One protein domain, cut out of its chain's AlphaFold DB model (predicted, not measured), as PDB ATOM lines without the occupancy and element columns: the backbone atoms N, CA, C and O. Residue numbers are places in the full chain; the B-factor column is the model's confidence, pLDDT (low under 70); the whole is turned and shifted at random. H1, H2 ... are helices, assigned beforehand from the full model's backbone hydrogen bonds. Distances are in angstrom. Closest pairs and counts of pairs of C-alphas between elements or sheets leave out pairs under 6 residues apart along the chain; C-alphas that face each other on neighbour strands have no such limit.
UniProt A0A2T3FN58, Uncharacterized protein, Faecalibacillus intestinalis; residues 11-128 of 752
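This is residues 11 to 128 of the 752 residues of an uncharacterized protein of Faecalibacillus intestinalis (UniProt A0A2T3FN58). Helix H4 runs through the core of a compact, all-helix domain, with H3 and H5 packed on it in an up-and-down bundle, three helices each running against the one before it. Short H1 packs on one side of H4, the pair H6 and H7 lies on the other, and H2 lies at one end of the domain. The printed part has 118 residues with seven named helices, H1 to H7 in chain order, and no named strand. The radius of gyration of the C-alphas is 13.6 A, and the spans are 40 by 27 by 25 A.

The hub is H4, residues 57 to 70. It forms a hairpin with H3, residues 39 to 50: they touch at Leu 45 and Ala 63, closest C-alphas 5.6 A apart, at a shallow tilt of 32 degrees, only just short of steep, opposite ways. H5, residues 72 to 81, forms a second hairpin with H4, closest C-alphas Ala 75 and Ala 68, 5.1 A, at a steep tilt of 43 degrees. H1, residues 11 to 15, touches H4 residues 62 to 66 alone, closest C-alphas Met 14 and Cys 66, 5.8 A. H2, residues 24 to 33, only just touches H4, with 3 pairs of C-alphas within 8 A, the closest Cys 27 and Ile 69, 6.3 A; only residues 69 to 70 of H4 take part. H6, residues 98 to 107, touches H7, residues 116 to 127, closest C-alphas Leu 102 and Tyr 126, 6.0 A. Every O i to N i+4 pair is within hydrogen-bond range in H1, H2, H5, H6 and H7; the counts are 6 of 8 in H3 and 9 of 10 in H4.

H4 is 21.0 A long, H7 16.3 A and H3 16.0 A. C-alpha 11 begins H1 at (-39.777, -20.309, 41.428), and C-alpha 127 ends H7 at (-10.173, -9.652, 33.523).

The printed part has no cut. The link from H5 to H6, residues 82 to 97, is long; its residues 90 to 95 have pLDDT under 70. The two C-alphas farthest apart, of Asn 32 and Asn 93, are 41.3 A apart.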
ATOM      1  N   ASP A  11     -39.376 -21.647  41.881       91.81
ATOM      2  CA  ASP A  11     -39.777 -20.309  41.428       91.81
ATOM      3  C   ASP A  11     -39.995 -19.362  42.619       91.81
ATOM      4  O   ASP A  11     -39.381 -18.300  42.693       91.81
ATOM      5  N   ASP A  12     -40.754 -19.811  43.625       91.31
ATOM      6  CA  ASP A  12     -41.028 -19.035  44.839       91.31
ATOM      7  C   ASP A  12     -39.726 -18.698  45.581       91.31
ATOM      8  O   ASP A  12     -39.535 -17.581  46.064       91.31
ATOM      9  N   LEU A  13     -38.794 -19.655  45.649       92.12
ATOM     10  CA  LEU A  13     -37.479 -19.446  46.259       92.12
ATOM     11  C   LEU A  13     -36.632 -18.454  45.459       92.12
ATOM     12  O   LEU A  13     -36.004 -17.579  46.051       92.12
ATOM     13  N   MET A  14     -36.642 -18.542  44.128       94.00
ATOM     14  CA  MET A  14     -35.919 -17.614  43.260       94.00
ATOM     15  C   MET A  14     -36.461 -16.181  43.384       94.00
ATOM     16  O   MET A  14     -35.680 -15.230  43.390       94.00
ATOM     17  N   GLN A  15     -37.778 -16.008  43.522       92.00
ATOM     18  CA  GLN A  15     -38.399 -14.691  43.701       92.00
ATOM     19  C   GLN A  15     -38.030 -14.043  45.039       92.00
ATOM     20  O   GLN A  15     -37.818 -12.831  45.079       92.00
ATOM     21  N   LYS A  16     -37.868 -14.845  46.101       92.25
ATOM     22  CA  LYS A  16     -37.396 -14.378  47.417       92.25
ATOM     23  C   LYS A  16     -35.951 -13.874  47.403       92.25
ATOM     24  O   LYS A  16     -35.562 -13.204  48.353       92.25
ATOM     25  N   ILE A  17     -35.157 -14.179  46.372       93.38
ATOM     26  CA  ILE A  17     -33.776 -13.692  46.256       93.38
ATOM     27  C   ILE A  17     -33.777 -12.203  45.906       93.38
ATOM     28  O   ILE A  17     -34.089 -11.813  44.776       93.38
ATOM     29  N   ASP A  18     -33.368 -11.381  46.868       92.88
ATOM     30  CA  ASP A  18     -32.914 -10.015  46.642       92.88
ATOM     31  C   ASP A  18     -31.391 -10.024  46.462       92.88
ATOM     32  O   ASP A  18     -30.634 -10.367  47.369       92.88
ATOM     33  N   LEU A  19     -30.945  -9.657  45.261       93.50
ATOM     34  CA  LEU A  19     -29.528  -9.646  44.902       93.50
ATOM     35  C   LEU A  19     -28.733  -8.608  45.719       93.50
ATOM     36  O   LEU A  19     -27.554  -8.814  45.997       93.50
ATOM     37  N   ASN A  20     -29.362  -7.515  46.160       92.38
ATOM     38  CA  ASN A  20     -28.672  -6.482  46.936       92.38
ATOM     39  C   ASN A  20     -28.441  -6.908  48.391       92.38
ATOM     40  O   ASN A  20     -27.451  -6.507  49.001       92.38
ATOM     41  N   LEU A  21     -29.328  -7.748  48.931       92.81
ATOM     42  CA  LEU A  21     -29.323  -8.176  50.334       92.81
ATOM     43  C   LEU A  21     -28.777  -9.599  50.540       92.81
ATOM     44  O   LEU A  21     -28.774 -10.093  51.665       92.81
ATOM     45  N   LEU A  22     -28.298 -10.259  49.479       94.12
ATOM     46  CA  LEU A  22     -27.783 -11.626  49.558       94.12
ATOM     47  C   LEU A  22     -26.595 -11.724  50.534       94.12
ATOM     48  O   LEU A  22     -25.540 -11.117  50.303       94.12
ATOM     49  N   ASN A  23     -26.769 -12.538  51.576       94.25
ATOM     50  CA  ASN A  23     -25.793 -12.852  52.618       94.25
ATOM     51  C   ASN A  23     -25.907 -14.331  53.054       94.25
ATOM     52  O   ASN A  23     -26.811 -15.048  52.619       94.25
ATOM     53  N   GLU A  24     -24.993 -14.789  53.915       92.56
ATOM     54  CA  GLU A  24     -24.956 -16.184  54.386       92.56
ATOM     55  C   GLU A  24     -26.248 -16.603  55.102       92.56
ATOM     56  O   GLU A  24     -26.776 -17.689  54.855       92.56
ATOM     57  N   GLU A  25     -26.809 -15.725  55.938       93.00
ATOM     58  CA  GLU A  25     -28.042 -15.991  56.684       93.00
ATOM     59  C   GLU A  25     -29.224 -16.260  55.738       93.00
ATOM     60  O   GLU A  25     -30.017 -17.181  55.951       93.00
ATOM     61  N   MET A  26     -29.325 -15.496  54.650       93.12
ATOM     62  CA  MET A  26     -30.328 -15.698  53.613       93.12
ATOM     63  C   MET A  26     -30.150 -17.045  52.905       93.12
ATOM     64  O   MET A  26     -31.133 -17.764  52.704       93.12
ATOM     65  N   CYS A  27     -28.916 -17.419  52.556       92.69
ATOM     66  CA  CYS A  27     -28.620 -18.717  51.951       92.69
ATOM     67  C   CYS A  27     -29.015 -19.875  52.881       92.69
ATOM     68  O   CYS A  27     -29.647 -20.832  52.430       92.69
ATOM     69  N   ILE A  28     -28.722 -19.766  54.181       91.88
ATOM     70  CA  ILE A  28     -29.129 -20.748  55.198       91.88
ATOM     71  C   ILE A  28     -30.661 -20.824  55.293       91.88
ATOM     72  O   ILE A  28     -31.231 -21.914  55.234       91.88
ATOM     73  N   LYS A  29     -31.358 -19.678  55.350       91.94
ATOM     74  CA  LYS A  29     -32.834 -19.622  55.372       91.94
ATOM     75  C   LYS A  29     -33.470 -20.290  54.151       91.94
ATOM     76  O   LYS A  29     -34.513 -20.930  54.291       91.94
ATOM     77  N   LEU A  30     -32.872 -20.147  52.968       91.88
ATOM     78  CA  LEU A  30     -33.348 -20.791  51.740       91.88
ATOM     79  C   LEU A  30     -33.081 -22.305  51.750       91.88
ATOM     80  O   LEU A  30     -33.986 -23.071  51.415       91.88
ATOM     81  N   LYS A  31     -31.907 -22.753  52.213       91.19
ATOM     82  CA  LYS A  31     -31.587 -24.187  52.381       91.19
ATOM     83  C   LYS A  31     -32.499 -24.885  53.393       91.19
ATOM     84  O   LYS A  31     -32.885 -26.029  53.181       91.19
ATOM     85  N   ASN A  32     -32.927 -24.182  54.441       89.69
ATOM     86  CA  ASN A  32     -33.889 -24.718  55.409       89.69
ATOM     87  C   ASN A  32     -35.294 -24.913  54.809       89.69
ATOM     88  O   ASN A  32     -36.045 -25.765  55.272       89.69
ATOM     89  N   GLN A  33     -35.657 -24.151  53.771       89.62
ATOM     90  CA  GLN A  33     -36.937 -24.295  53.061       89.62
ATOM     91  C   GLN A  33     -36.910 -25.407  52.002       89.62
ATOM     92  O   GLN A  33     -37.964 -25.907  51.604       89.62
ATOM     93  N   LYS A  34     -35.719 -25.787  51.523       90.25
ATOM     94  CA  LYS A  34     -35.521 -26.857  50.544       90.25
ATOM     95  C   LYS A  34     -34.108 -27.421  50.667       90.25
ATOM     96  O   LYS A  34     -33.143 -26.720  50.386       90.25
ATOM     97  N   VAL A  35     -34.004 -28.695  51.039       87.00
ATOM     98  CA  VAL A  35     -32.713 -29.346  51.327       87.00
ATOM     99  C   VAL A  35     -31.864 -29.522  50.064       87.00
ATOM    100  O   VAL A  35     -30.676 -29.218  50.077       87.00
ATOM    101  N   GLU A  36     -32.472 -29.963  48.961       90.75
ATOM    102  CA  GLU A  36     -31.776 -30.242  47.702       90.75
ATOM    103  C   GLU A  36     -32.612 -29.876  46.467       90.75
ATOM    104  O   GLU A  36     -33.845 -29.767  46.522       90.75
ATOM    105  N   LEU A  37     -31.936 -29.703  45.329       92.31
ATOM    106  CA  LEU A  37     -32.580 -29.460  44.040       92.31
ATOM    107  C   LEU A  37     -32.960 -30.777  43.365       92.31
ATOM    108  O   LEU A  37     -32.104 -31.598  43.036       92.31
ATOM    109  N   SER A  38     -34.246 -30.942  43.053       91.31
ATOM    110  CA  SER A  38     -34.686 -32.046  42.200       91.31
ATOM    111  C   SER A  38     -34.254 -31.824  40.745       91.31
ATOM    112  O   SER A  38     -34.029 -30.695  40.306       91.31
ATOM    113  N   ASN A  39     -34.249 -32.886  39.932       88.81
ATOM    114  CA  ASN A  39     -34.007 -32.764  38.486       88.81
ATOM    115  C   ASN A  39     -34.986 -31.797  37.794       88.81
ATOM    116  O   ASN A  39     -34.624 -31.136  36.819       88.81
ATOM    117  N   ARG A  40     -36.224 -31.694  38.298       92.38
ATOM    118  CA  ARG A  40     -37.222 -30.746  37.790       92.38
ATOM    119  C   ARG A  40     -36.829 -29.303  38.107       92.38
ATOM    120  O   ARG A  40     -36.965 -28.450  37.234       92.38
ATOM    121  N   ASP A  41     -36.311 -29.055  39.308       94.81
ATOM    122  CA  ASP A  41     -35.845 -27.730  39.729       94.81
ATOM    123  C   ASP A  41     -34.632 -27.294  38.904       94.81
ATOM    124  O   ASP A  41     -34.623 -26.197  38.345       94.81
ATOM    125  N   LYS A  42     -33.656 -28.194  38.718       94.81
ATOM    126  CA  LYS A  42     -32.495 -27.948  37.848       94.81
ATOM    127  C   LYS A  42     -32.934 -27.607  36.428       94.81
ATOM    128  O   LYS A  42     -32.506 -26.602  35.875       94.81
ATOM    129  N   LYS A  43     -33.842 -28.396  35.841       94.06
ATOM    130  CA  LYS A  43     -34.371 -28.138  34.492       94.06
ATOM    131  C   LYS A  43     -35.075 -26.781  34.394       94.06
ATOM    132  O   LYS A  43     -34.926 -26.100  33.383       94.06
ATOM    133  N   TYR A  44     -35.819 -26.384  35.427       94.94
ATOM    134  CA  TYR A  44     -36.454 -25.069  35.491       94.94
ATOM    135  C   TYR A  44     -35.413 -23.939  35.472       94.94
ATOM    136  O   TYR A  44     -35.508 -23.045  34.634       94.94
ATOM    137  N   LEU A  45     -34.377 -24.010  36.313       96.25
ATOM    138  CA  LEU A  45     -33.313 -22.996  36.363       96.25
ATOM    139  C   LEU A  45     -32.488 -22.959  35.062       96.25
ATOM    140  O   LEU A  45     -32.230 -21.888  34.515       96.25
ATOM    141  N   LEU A  46     -32.164 -24.122  34.490       95.31
ATOM    142  CA  LEU A  46     -31.445 -24.241  33.213       95.31
ATOM    143  C   LEU A  46     -32.208 -23.640  32.020       95.31
ATOM    144  O   LEU A  46     -31.586 -23.233  31.030       95.31
ATOM    145  N   ASN A  47     -33.540 -23.544  32.086       94.75
ATOM    146  CA  ASN A  47     -34.310 -22.853  31.051       94.75
ATOM    147  C   ASN A  47     -33.954 -21.362  30.994       94.75
ATOM    148  O   ASN A  47     -33.813 -20.829  29.894       94.75
ATOM    149  N   PHE A  48     -33.716 -20.698  32.133       95.31
ATOM    150  CA  PHE A  48     -33.254 -19.304  32.137       95.31
ATOM    151  C   PHE A  48     -31.919 -19.174  31.403       95.31
ATOM    152  O   PHE A  48     -31.765 -18.299  30.554       95.31
ATOM    153  N   PHE A  49     -30.981 -20.097  31.640       94.06
ATOM    154  CA  PHE A  49     -29.678 -20.075  30.967       94.06
ATOM    155  C   PHE A  49     -29.809 -20.322  29.466       94.06
ATOM    156  O   PHE A  49     -29.034 -19.785  28.689       94.06
ATOM    157  N   THR A  50     -30.800 -21.101  29.035       89.81
ATOM    158  CA  THR A  50     -31.061 -21.359  27.612       89.81
ATOM    159  C   THR A  50     -31.596 -20.112  26.898       89.81
ATOM    160  O   THR A  50     -31.206 -19.837  25.763       89.81
ATOM    161  N   TYR A  51     -32.430 -19.318  27.574       88.19
ATOM    162  CA  TYR A  51     -33.075 -18.120  27.018       88.19
ATOM    163  C   TYR A  51     -32.438 -16.798  27.480       88.19
ATOM    164  O   TYR A  51     -33.038 -15.731  27.355       88.19
ATOM    165  N   TYR A  52     -31.193 -16.830  27.969       89.50
ATOM    166  CA  TYR A  52     -30.521 -15.649  28.530       89.50
ATOM    167  C   TYR A  52     -30.409 -14.463  27.559       89.50
ATOM    168  O   TYR A  52     -30.341 -13.312  27.994       89.50
ATOM    169  N   LYS A  53     -30.390 -14.734  26.245       85.19
ATOM    170  CA  LYS A  53     -30.254 -13.711  25.199       85.19
ATOM    171  C   LYS A  53     -31.444 -12.747  25.180       85.19
ATOM    172  O   LYS A  53     -31.237 -11.546  25.042       85.19
ATOM    173  N   SER A  54     -32.660 -13.271  25.333       83.88
ATOM    174  CA  SER A  54     -33.909 -12.498  25.373       83.88
ATOM    175  C   SER A  54     -34.388 -12.200  26.800       83.88
ATOM    176  O   SER A  54     -35.257 -11.354  26.985       83.88
ATOM    177  N   GLY A  55     -33.821 -12.862  27.813       84.38
ATOM    178  CA  GLY A  55     -34.210 -12.706  29.214       84.38
ATOM    179  C   GLY A  55     -33.774 -11.390  29.879       84.38
ATOM    180  O   GLY A  55     -32.775 -10.758  29.513       84.38
ATOM    181  N   ILE A  56     -34.509 -11.000  30.924       90.50
ATOM    182  CA  ILE A  56     -34.169  -9.890  31.832       90.50
ATOM    183  C   ILE A  56     -32.911 -10.262  32.627       90.50
ATOM    184  O   ILE A  56     -32.844 -11.355  33.188       90.50
ATOM    185  N   LYS A  57     -31.903  -9.375  32.669       91.94
ATOM    186  CA  LYS A  57     -30.576  -9.707  33.227       91.94
ATOM    187  C   LYS A  57     -30.659 -10.105  34.704       91.94
ATOM    188  O   LYS A  57     -30.028 -11.067  35.122       91.94
ATOM    189  N   GLU A  58     -31.496  -9.427  35.476       94.69
ATOM    190  CA  GLU A  58     -31.718  -9.690  36.895       94.69
ATOM    191  C   GLU A  58     -32.276 -11.098  37.114       94.69
ATOM    192  O   GLU A  58     -31.780 -11.817  37.972       94.69
ATOM    193  N   ASN A  59     -33.235 -11.537  36.292       94.88
ATOM    194  CA  ASN A  59     -33.821 -12.876  36.403       94.88
ATOM    195  C   ASN A  59     -32.811 -13.974  36.059       94.88
ATOM    196  O   ASN A  59     -32.780 -15.005  36.724       94.88
ATOM    197  N   ILE A  60     -31.956 -13.745  35.056       95.50
ATOM    198  CA  ILE A  60     -30.868 -14.678  34.735       95.50
ATOM    199  C   ILE A  60     -29.905 -14.793  35.917       95.50
ATOM    200  O   ILE A  60     -29.586 -15.904  36.333       95.50
ATOM    201  N   LEU A  61     -29.487 -13.666  36.497       97.19
ATOM    202  CA  LEU A  61     -28.586 -13.670  37.646       97.19
ATOM    203  C   LEU A  61     -29.226 -14.327  38.876       97.19
ATOM    204  O   LEU A  61     -28.579 -15.148  39.517       97.19
ATOM    205  N   LYS A  62     -30.505 -14.047  39.163       97.25
ATOM    206  CA  LYS A  62     -31.258 -14.733  40.224       97.25
ATOM    207  C   LYS A  62     -31.307 -16.239  39.998       97.25
ATOM    208  O   LYS A  62     -31.120 -16.976  40.956       97.25
ATOM    209  N   ALA A  63     -31.502 -16.706  38.766       97.38
ATOM    210  CA  ALA A  63     -31.487 -18.136  38.461       97.38
ATOM    211  C   ALA A  63     -30.102 -18.767  38.704       97.38
ATOM    212  O   ALA A  63     -30.031 -19.859  39.266       97.38
ATOM    213  N   ILE A  64     -29.012 -18.075  38.342       97.88
ATOM    214  CA  ILE A  64     -27.638 -18.534  38.621       97.88
ATOM    215  C   ILE A  64     -27.402 -18.613  40.127       97.88
ATOM    216  O   ILE A  64     -26.980 -19.654  40.617       97.88
ATOM    217  N   VAL A  65     -27.709 -17.540  40.861       97.88
ATOM    218  CA  VAL A  65     -27.552 -17.470  42.322       97.88
ATOM    219  C   VAL A  65     -28.398 -18.536  43.005       97.88
ATOM    220  O   VAL A  65     -27.897 -19.248  43.867       97.88
ATOM    221  N   CYS A  66     -29.658 -18.687  42.590       97.19
ATOM    222  CA  CYS A  66     -30.557 -19.712  43.103       97.19
ATOM    223  C   CYS A  66     -29.937 -21.097  42.928       97.19
ATOM    224  O   CYS A  66     -29.821 -21.823  43.899       97.19
ATOM    225  N   PHE A  67     -29.446 -21.443  41.737       97.75
ATOM    226  CA  PHE A  67     -28.783 -22.731  41.523       97.75
ATOM    227  C   PHE A  67     -27.510 -22.862  42.387       97.75
ATOM    228  O   PHE A  67     -27.321 -23.868  43.074       97.75
ATOM    229  N   ALA A  68     -26.687 -21.815  42.430       97.44
ATOM    230  CA  ALA A  68     -25.414 -21.809  43.142       97.44
ATOM    231  C   ALA A  68     -25.549 -21.988  44.661       97.44
ATOM    232  O   ALA A  68     -24.637 -22.518  45.282       97.44
ATOM    233  N   ILE A  69     -26.678 -21.607  45.272       96.62
ATOM    234  CA  ILE A  69     -26.914 -21.839  46.708       96.62
ATOM    235  C   ILE A  69     -26.787 -23.330  47.052       96.62
ATOM    236  O   ILE A  69     -26.232 -23.663  48.101       96.62
ATOM    237  N   TRP A  70     -27.278 -24.226  46.191       96.25
ATOM    238  CA  TRP A  70     -27.227 -25.675  46.423       96.25
ATOM    239  C   TRP A  70     -26.069 -26.365  45.705       96.25
ATOM    240  O   TRP A  70     -25.451 -27.249  46.290       96.25
ATOM    241  N   GLU A  71     -25.770 -25.977  44.465       96.56
ATOM    242  CA  GLU A  71     -24.718 -26.601  43.650       96.56
ATOM    243  C   GLU A  71     -23.824 -25.511  43.026       96.56
ATOM    244  O   GLU A  71     -23.986 -25.188  41.846       96.56
ATOM    245  N   PRO A  72     -22.901 -24.913  43.811       96.25
ATOM    246  CA  PRO A  72     -22.168 -23.701  43.437       96.25
ATOM    247  C   PRO A  72     -21.427 -23.812  42.103       96.25
ATOM    248  O   PRO A  72     -21.669 -23.033  41.181       96.25
ATOM    249  N   ASP A  73     -20.547 -24.804  41.983       97.25
ATOM    250  CA  ASP A  73     -19.688 -24.962  40.808       97.25
ATOM    251  C   ASP A  73     -20.474 -25.436  39.582       97.25
ATOM    252  O   ASP A  73     -20.239 -24.963  38.469       97.25
ATOM    253  N   GLU A  74     -21.464 -26.312  39.778       96.38
ATOM    254  CA  GLU A  74     -22.313 -26.793  38.686       96.38
ATOM    255  C   GLU A  74     -23.186 -25.670  38.114       96.38
ATOM    256  O   GLU A  74     -23.379 -25.600  36.899       96.38
ATOM    257  N   ALA A  75     -23.653 -24.732  38.946       97.50
ATOM    258  CA  ALA A  75     -24.378 -23.556  38.474       97.50
ATOM    259  C   ALA A  75     -23.528 -22.731  37.497       97.50
ATOM    260  O   ALA A  75     -24.005 -22.354  36.419       97.50
ATOM    261  N   ILE A  76     -22.260 -22.486  37.850       97.81
ATOM    262  CA  ILE A  76     -21.326 -21.735  37.007       97.81
ATOM    263  C   ILE A  76     -20.977 -22.524  35.749       97.81
ATOM    264  O   ILE A  76     -21.054 -21.959  34.659       97.81
ATOM    265  N   ASN A  77     -20.673 -23.818  35.877       95.69
ATOM    266  CA  ASN A  77     -20.381 -24.725  34.766       95.69
ATOM    267  C   ASN A  77     -21.519 -24.761  33.729       95.69
ATOM    268  O   ASN A  77     -21.307 -24.593  32.526       95.69
ATOM    269  N   GLN A  78     -22.763 -24.891  34.185       95.75
ATOM    270  CA  GLN A  78     -23.924 -24.891  33.298       95.75
ATOM    271  C   GLN A  78     -24.151 -23.518  32.652       95.75
ATOM    272  O   GLN A  78     -24.405 -23.437  31.446       95.75
ATOM    273  N   ALA A  79     -24.021 -22.425  33.410       96.31
ATOM    274  CA  ALA A  79     -24.174 -21.073  32.875       96.31
ATOM    275  C   ALA A  79     -23.119 -20.753  31.798       96.31
ATOM    276  O   ALA A  79     -23.469 -20.254  30.720       96.31
ATOM    277  N   ARG A  80     -21.842 -21.092  32.030       94.25
ATOM    278  CA  ARG A  80     -20.768 -20.883  31.041       94.25
ATOM    279  C   ARG A  80     -20.935 -21.759  29.801       94.25
ATOM    280  O   ARG A  80     -20.868 -21.224  28.696       94.25
ATOM    281  N   LYS A  81     -21.302 -23.043  29.937       93.12
ATOM    282  CA  LYS A  81     -21.555 -23.935  28.786       93.12
ATOM    283  C   LYS A  81     -22.717 -23.449  27.906       93.12
ATOM    284  O   LYS A  81     -22.693 -23.624  26.685       93.12
ATOM    285  N   LYS A  82     -23.716 -22.768  28.487       91.50
ATOM    286  CA  LYS A  82     -24.798 -22.087  27.740       91.50
ATOM    287  C   LYS A  82     -24.389 -20.727  27.149       91.50
ATOM    288  O   LYS A  82     -25.135 -20.157  26.351       91.50
ATOM    289  N   GLY A  83     -23.195 -20.236  27.468       91.50
ATOM    290  CA  GLY A  83     -22.628 -18.994  26.949       91.50
ATOM    291  C   GLY A  83     -23.122 -17.737  27.661       91.50
ATOM    292  O   GLY A  83     -23.039 -16.657  27.083       91.50
ATOM    293  N   VAL A  84     -23.641 -17.849  28.890       93.19
ATOM    294  CA  VAL A  84     -24.178 -16.706  29.657       93.19
ATOM    295  C   VAL A  84     -23.116 -15.623  29.895       93.19
ATOM    296  O   VAL A  84     -23.437 -14.434  29.909       93.19
ATOM    297  N   PHE A  85     -21.849 -16.023  30.024       93.69
ATOM    298  CA  PHE A  85     -20.717 -15.127  30.269       93.69
ATOM    299  C   PHE A  85     -19.993 -14.668  28.996       93.69
ATOM    300  O   PHE A  85     -18.914 -14.088  29.092       93.69
ATOM    301  N   ARG A  86     -20.565 -14.885  27.804       91.31
ATOM    302  CA  ARG A  86     -19.919 -14.464  26.553       91.31
ATOM    303  C   ARG A  86     -19.993 -12.960  26.326       91.31
ATOM    304  O   ARG A  86     -21.067 -12.355  26.406       91.31
ATOM    305  N   TYR A  87     -18.864 -12.370  25.947       90.94
ATOM    306  CA  TYR A  87     -18.750 -10.960  25.579       90.94
ATOM    307  C   TYR A  87     -19.340 -10.656  24.207       90.94
ATOM    308  O   TYR A  87     -19.716  -9.506  23.962       90.94
ATOM    309  N   ARG A  88     -19.504 -11.667  23.344       85.88
ATOM    310  CA  ARG A  88     -20.276 -11.564  22.103       85.88
ATOM    311  C   ARG A  88     -21.150 -12.790  21.897       85.88
ATOM    312  O   ARG A  88     -20.767 -13.931  22.123       85.88
ATOM    313  N   VAL A  89     -22.363 -12.530  21.424       74.94
ATOM    314  CA  VAL A  89     -23.332 -13.562  21.079       74.94
ATOM    315  C   VAL A  89     -23.912 -13.223  19.719       74.94
ATOM    316  O   VAL A  89     -24.489 -12.150  19.539       74.94
ATOM    317  N   PHE A  90     -23.764 -14.140  18.766       65.69
ATOM    318  CA  PHE A  90     -24.299 -13.960  17.421       65.69
ATOM    319  C   PHE A  90     -25.822 -13.720  17.450       65.69
ATOM    320  O   PHE A  90     -26.543 -14.365  18.222       65.69
ATOM    321  N   GLY A  91     -26.293 -12.786  16.615       57.91
ATOM    322  CA  GLY A  91     -27.707 -12.415  16.482       57.91
ATOM    323  C   GLY A  91     -28.249 -11.493  17.581       57.91
ATOM    324  O   GLY A  91     -29.413 -11.110  17.523       57.91
ATOM    325  N   ASN A  92     -27.436 -11.113  18.575       61.03
ATOM    326  CA  ASN A  92     -27.848 -10.164  19.604       61.03
ATOM    327  C   ASN A  92     -27.361  -8.742  19.268       61.03
ATOM    328  O   ASN A  92     -26.155  -8.485  19.193       61.03
ATOM    329  N   ASN A  93     -28.311  -7.821  19.088       54.12
ATOM    330  CA  ASN A  93     -28.052  -6.396  18.848       54.12
ATOM    331  C   ASN A  93     -27.851  -5.601  20.151       54.12
ATOM    332  O   ASN A  93     -27.470  -4.433  20.107       54.12
ATOM    333  N   THR A  94     -28.111  -6.213  21.310       58.97
ATOM    334  CA  THR A  94     -27.924  -5.574  22.618       58.97
ATOM    335  C   THR A  94     -26.501  -5.770  23.142       58.97
ATOM    336  O   THR A  94     -25.835  -6.759  22.826       58.97
ATOM    337  N   LYS A  95     -26.030  -4.816  23.958       67.50
ATOM    338  CA  LYS A  95     -24.774  -4.961  24.707       67.50
ATOM    339  C   LYS A  95     -24.848  -6.226  25.564       67.50
ATOM    340  O   LYS A  95     -25.877  -6.501  26.184       67.50
ATOM    341  N   THR A  96     -23.767  -6.998  25.587       77.19
ATOM    342  CA  THR A  96     -23.722  -8.231  26.370       77.19
ATOM    343  C   THR A  96     -23.759  -7.925  27.863       77.19
ATOM    344  O   THR A  96     -23.379  -6.847  28.317       77.19
ATOM    345  N   LYS A  97     -24.291  -8.874  28.633       88.19
ATOM    346  CA  LYS A  97     -24.505  -8.738  30.082       88.19
ATOM    347  C   LYS A  97     -23.435  -9.477  30.895       88.19
ATOM    348  O   LYS A  97     -23.552  -9.567  32.110       88.19
ATOM    349  N   ALA A  98     -22.395  -9.989  30.229       90.94
ATOM    350  CA  ALA A  98     -21.366 -10.832  30.828       90.94
ATOM    351  C   ALA A  98     -20.699 -10.169  32.040       90.94
ATOM    352  O   ALA A  98     -20.675 -10.768  33.110       90.94
ATOM    353  N   ARG A  99     -20.249  -8.908  31.911       91.19
ATOM    354  CA  ARG A  99     -19.632  -8.171  33.030       91.19
ATOM    355  C   ARG A  99     -20.538  -8.073  34.245       91.19
ATOM    356  O   ARG A  99     -20.083  -8.349  35.340       91.19
ATOM    357  N   TYR A 100     -21.807  -7.729  34.029       93.19
ATOM    358  CA  TYR A 100     -22.785  -7.601  35.105       93.19
ATOM    359  C   TYR A 100     -22.908  -8.903  35.912       93.19
ATOM    360  O   TYR A 100     -22.930  -8.868  37.139       93.19
ATOM    361  N   TYR A 101     -22.934 -10.057  35.237       95.50
ATOM    362  CA  TYR A 101     -22.975 -11.347  35.926       95.50
ATOM    363  C   TYR A 101     -21.654 -11.675  36.626       95.50
ATOM    364  O   TYR A 101     -21.663 -12.057  37.792       95.50
ATOM    365  N   LEU A 102     -20.527 -11.523  35.927       96.00
ATOM    366  CA  LEU A 102     -19.201 -11.867  36.444       96.00
ATOM    367  C   LEU A 102     -18.837 -11.025  37.674       96.00
ATOM    368  O   LEU A 102     -18.400 -11.577  38.676       96.00
ATOM    369  N   GLU A 103     -19.074  -9.715  37.623       96.31
ATOM    370  CA  GLU A 103     -18.805  -8.782  38.721       96.31
ATOM    371  C   GLU A 103     -19.577  -9.165  39.987       96.31
ATOM    372  O   GLU A 103     -18.990  -9.288  41.062       96.31
ATOM    373  N   TYR A 104     -20.876  -9.445  39.849       97.69
ATOM    374  CA  TYR A 104     -21.703  -9.865  40.976       97.69
ATOM    375  C   TYR A 104     -21.234 -11.198  41.575       97.69
ATOM    376  O   TYR A 104     -21.121 -11.333  42.793       97.69
ATOM    377  N   LEU A 105     -20.952 -12.194  40.729       97.88
ATOM    378  CA  LEU A 105     -20.546 -13.526  41.184       97.88
ATOM    379  C   LEU A 105     -19.170 -13.506  41.859       97.88
ATOM    380  O   LEU A 105     -18.985 -14.191  42.859       97.88
ATOM    381  N   ILE A 106     -18.235 -12.681  41.376       97.56
ATOM    382  CA  ILE A 106     -16.935 -12.463  42.027       97.56
ATOM    383  C   ILE A 106     -17.122 -11.805  43.397       97.56
ATOM    384  O   ILE A 106     -16.493 -12.236  44.362       97.56
ATOM    385  N   LEU A 107     -17.996 -10.798  43.502       97.12
ATOM    386  CA  LEU A 107     -18.279 -10.111  44.767       97.12
ATOM    387  C   LEU A 107     -18.914 -11.046  45.810       97.12
ATOM    388  O   LEU A 107     -18.668 -10.897  47.004       97.12
ATOM    389  N   LYS A 108     -19.736 -12.004  45.372       97.00
ATOM    390  CA  LYS A 108     -20.476 -12.934  46.243       97.00
ATOM    391  C   LYS A 108     -19.834 -14.319  46.363       97.00
ATOM    392  O   LYS A 108     -20.460 -15.222  46.912       97.00
ATOM    393  N   LYS A 109     -18.605 -14.498  45.875       95.81
ATOM    394  CA  LYS A 109     -17.952 -15.810  45.771       95.81
ATOM    395  C   LYS A 109     -17.839 -16.573  47.094       95.81
ATOM    396  O   LYS A 109     -18.005 -17.789  47.097       95.81
ATOM    397  N   ASP A 110     -17.587 -15.855  48.189       95.31
ATOM    398  CA  ASP A 110     -17.379 -16.452  49.510       95.31
ATOM    399  C   ASP A 110     -18.730 -16.859  50.116       95.31
ATOM    400  O   ASP A 110     -18.881 -17.976  50.594       95.31
ATOM    401  N   ILE A 111     -19.758 -16.014  49.950       96.12
ATOM    402  CA  ILE A 111     -21.147 -16.294  50.364       96.12
ATOM    403  C   ILE A 111     -21.721 -17.512  49.621       96.12
ATOM    404  O   ILE A 111     -22.485 -18.291  50.187       96.12
ATOM    405  N   LEU A 112     -21.383 -17.665  48.339       96.31
ATOM    406  CA  LEU A 112     -21.836 -18.779  47.500       96.31
ATOM    407  C   LEU A 112     -20.917 -20.005  47.575       96.31
ATOM    408  O   LEU A 112     -21.228 -21.023  46.961       96.31
ATOM    409  N   CYS A 113     -19.819 -19.930  48.331       95.38
ATOM    410  CA  CYS A 113     -18.858 -21.013  48.535       95.38
ATOM    411  C   CYS A 113     -18.303 -21.617  47.227       95.38
ATOM    412  O   CYS A 113     -18.235 -22.840  47.091       95.38
ATOM    413  N   PHE A 114     -17.916 -20.790  46.249       97.50
ATOM    414  CA  PHE A 114     -17.321 -21.293  45.002       97.50
ATOM    415  C   PHE A 114     -15.947 -21.939  45.221       97.50
ATOM    416  O   PHE A 114     -15.120 -21.422  45.980       97.50
ATOM    417  N   SER A 115     -15.665 -23.022  44.487       97.25
ATOM    418  CA  SER A 115     -14.344 -23.662  44.478       97.25
ATOM    419  C   SER A 115     -13.241 -22.729  43.966       97.25
ATOM    420  O   SER A 115     -13.481 -21.689  43.336       97.25
ATOM    421  N   ARG A 116     -11.982 -23.117  44.199       95.69
ATOM    422  CA  ARG A 116     -10.812 -22.387  43.693       95.69
ATOM    423  C   ARG A 116     -10.821 -22.310  42.165       95.69
ATOM    424  O   ARG A 116     -10.474 -21.270  41.606       95.69
ATOM    425  N   GLU A 117     -11.227 -23.382  41.502       93.44
ATOM    426  CA  GLU A 117     -11.320 -23.516  40.051       93.44
ATOM    427  C   GLU A 117     -12.371 -22.562  39.477       93.44
ATOM    428  O   GLU A 117     -12.065 -21.789  38.567       93.44
ATOM    429  N   THR A 118     -13.574 -22.544  40.056       96.25
ATOM    430  CA  THR A 118     -14.648 -21.618  39.667       96.25
ATOM    431  C   THR A 118     -14.241 -20.164  39.884       96.25
ATOM    432  O   THR A 118     -14.414 -19.328  38.995       96.25
ATOM    433  N   ASN A 119     -13.629 -19.856  41.029       96.31
ATOM    434  CA  ASN A 119     -13.121 -18.517  41.325       96.31
ATOM    435  C   ASN A 119     -12.048 -18.068  40.330       96.31
ATOM    436  O   ASN A 119     -12.061 -16.919  39.878       96.31
ATOM    437  N   LYS A 120     -11.136 -18.976  39.961       94.69
ATOM    438  CA  LYS A 120     -10.121 -18.727  38.934       94.69
ATOM    439  C   LYS A 120     -10.774 -18.414  37.586       94.69
ATOM    440  O   LYS A 120     -10.430 -17.387  37.006       94.69
ATOM    441  N   TYR A 121     -11.738 -19.222  37.132       95.25
ATOM    442  CA  TYR A 121     -12.462 -18.981  35.876       95.25
ATOM    443  C   TYR A 121     -13.165 -17.619  35.868       95.25
ATOM    444  O   TYR A 121     -12.940 -16.823  34.957       95.25
ATOM    445  N   LEU A 122     -13.983 -17.325  36.887       95.88
ATOM    446  CA  LEU A 122     -14.748 -16.075  36.959       95.88
ATOM    447  C   LEU A 122     -13.818 -14.858  36.889       95.88
ATOM    448  O   LEU A 122     -14.067 -13.938  36.108       95.88
ATOM    449  N   LYS A 123     -12.718 -14.882  37.654       94.94
ATOM    450  CA  LYS A 123     -11.709 -13.818  37.662       94.94
ATOM    451  C   LYS A 123     -11.013 -13.678  36.307       94.94
ATOM    452  O   LYS A 123     -11.004 -12.584  35.753       94.94
ATOM    453  N   GLN A 124     -10.486 -14.771  35.751       93.44
ATOM    454  CA  GLN A 124      -9.807 -14.758  34.450       93.44
ATOM    455  C   GLN A 124     -10.725 -14.246  33.338       93.44
ATOM    456  O   GLN A 124     -10.316 -13.402  32.540       93.44
ATOM    457  N   LYS A 125     -11.979 -14.716  33.305       93.81
ATOM    458  CA  LYS A 125     -12.979 -14.278  32.331       93.81
ATOM    459  C   LYS A 125     -13.287 -12.791  32.483       93.81
ATOM    460  O   LYS A 125     -13.275 -12.091  31.479       93.81
ATOM    461  N   TYR A 126     -13.515 -12.312  33.711       93.44
ATOM    462  CA  TYR A 126     -13.782 -10.897  33.998       93.44
ATOM    463  C   TYR A 126     -12.625  -9.986  33.576       93.44
ATOM    464  O   TYR A 126     -12.849  -8.948  32.954       93.44
ATOM    465  N   GLU A 127     -11.390 -10.390  33.878       90.62
ATOM    466  CA  GLU A 127     -10.173  -9.652  33.523       90.62
ATOM    467  C   GLU A 127      -9.900  -9.665  32.013       90.62
ATOM    468  O   GLU A 127      -9.205  -8.782  31.500       90.62
ATOM    469  N   PHE A 128     -10.511 -10.591  31.266       89.00
ATOM    470  CA  PHE A 128     -10.367 -10.695  29.817       89.00
ATOM    471  C   PHE A 128     -11.208  -9.670  29.031       89.00
ATOM    472  O   PHE A 128     -11.768  -9.938  27.966       89.00
TER     473      PHE A 128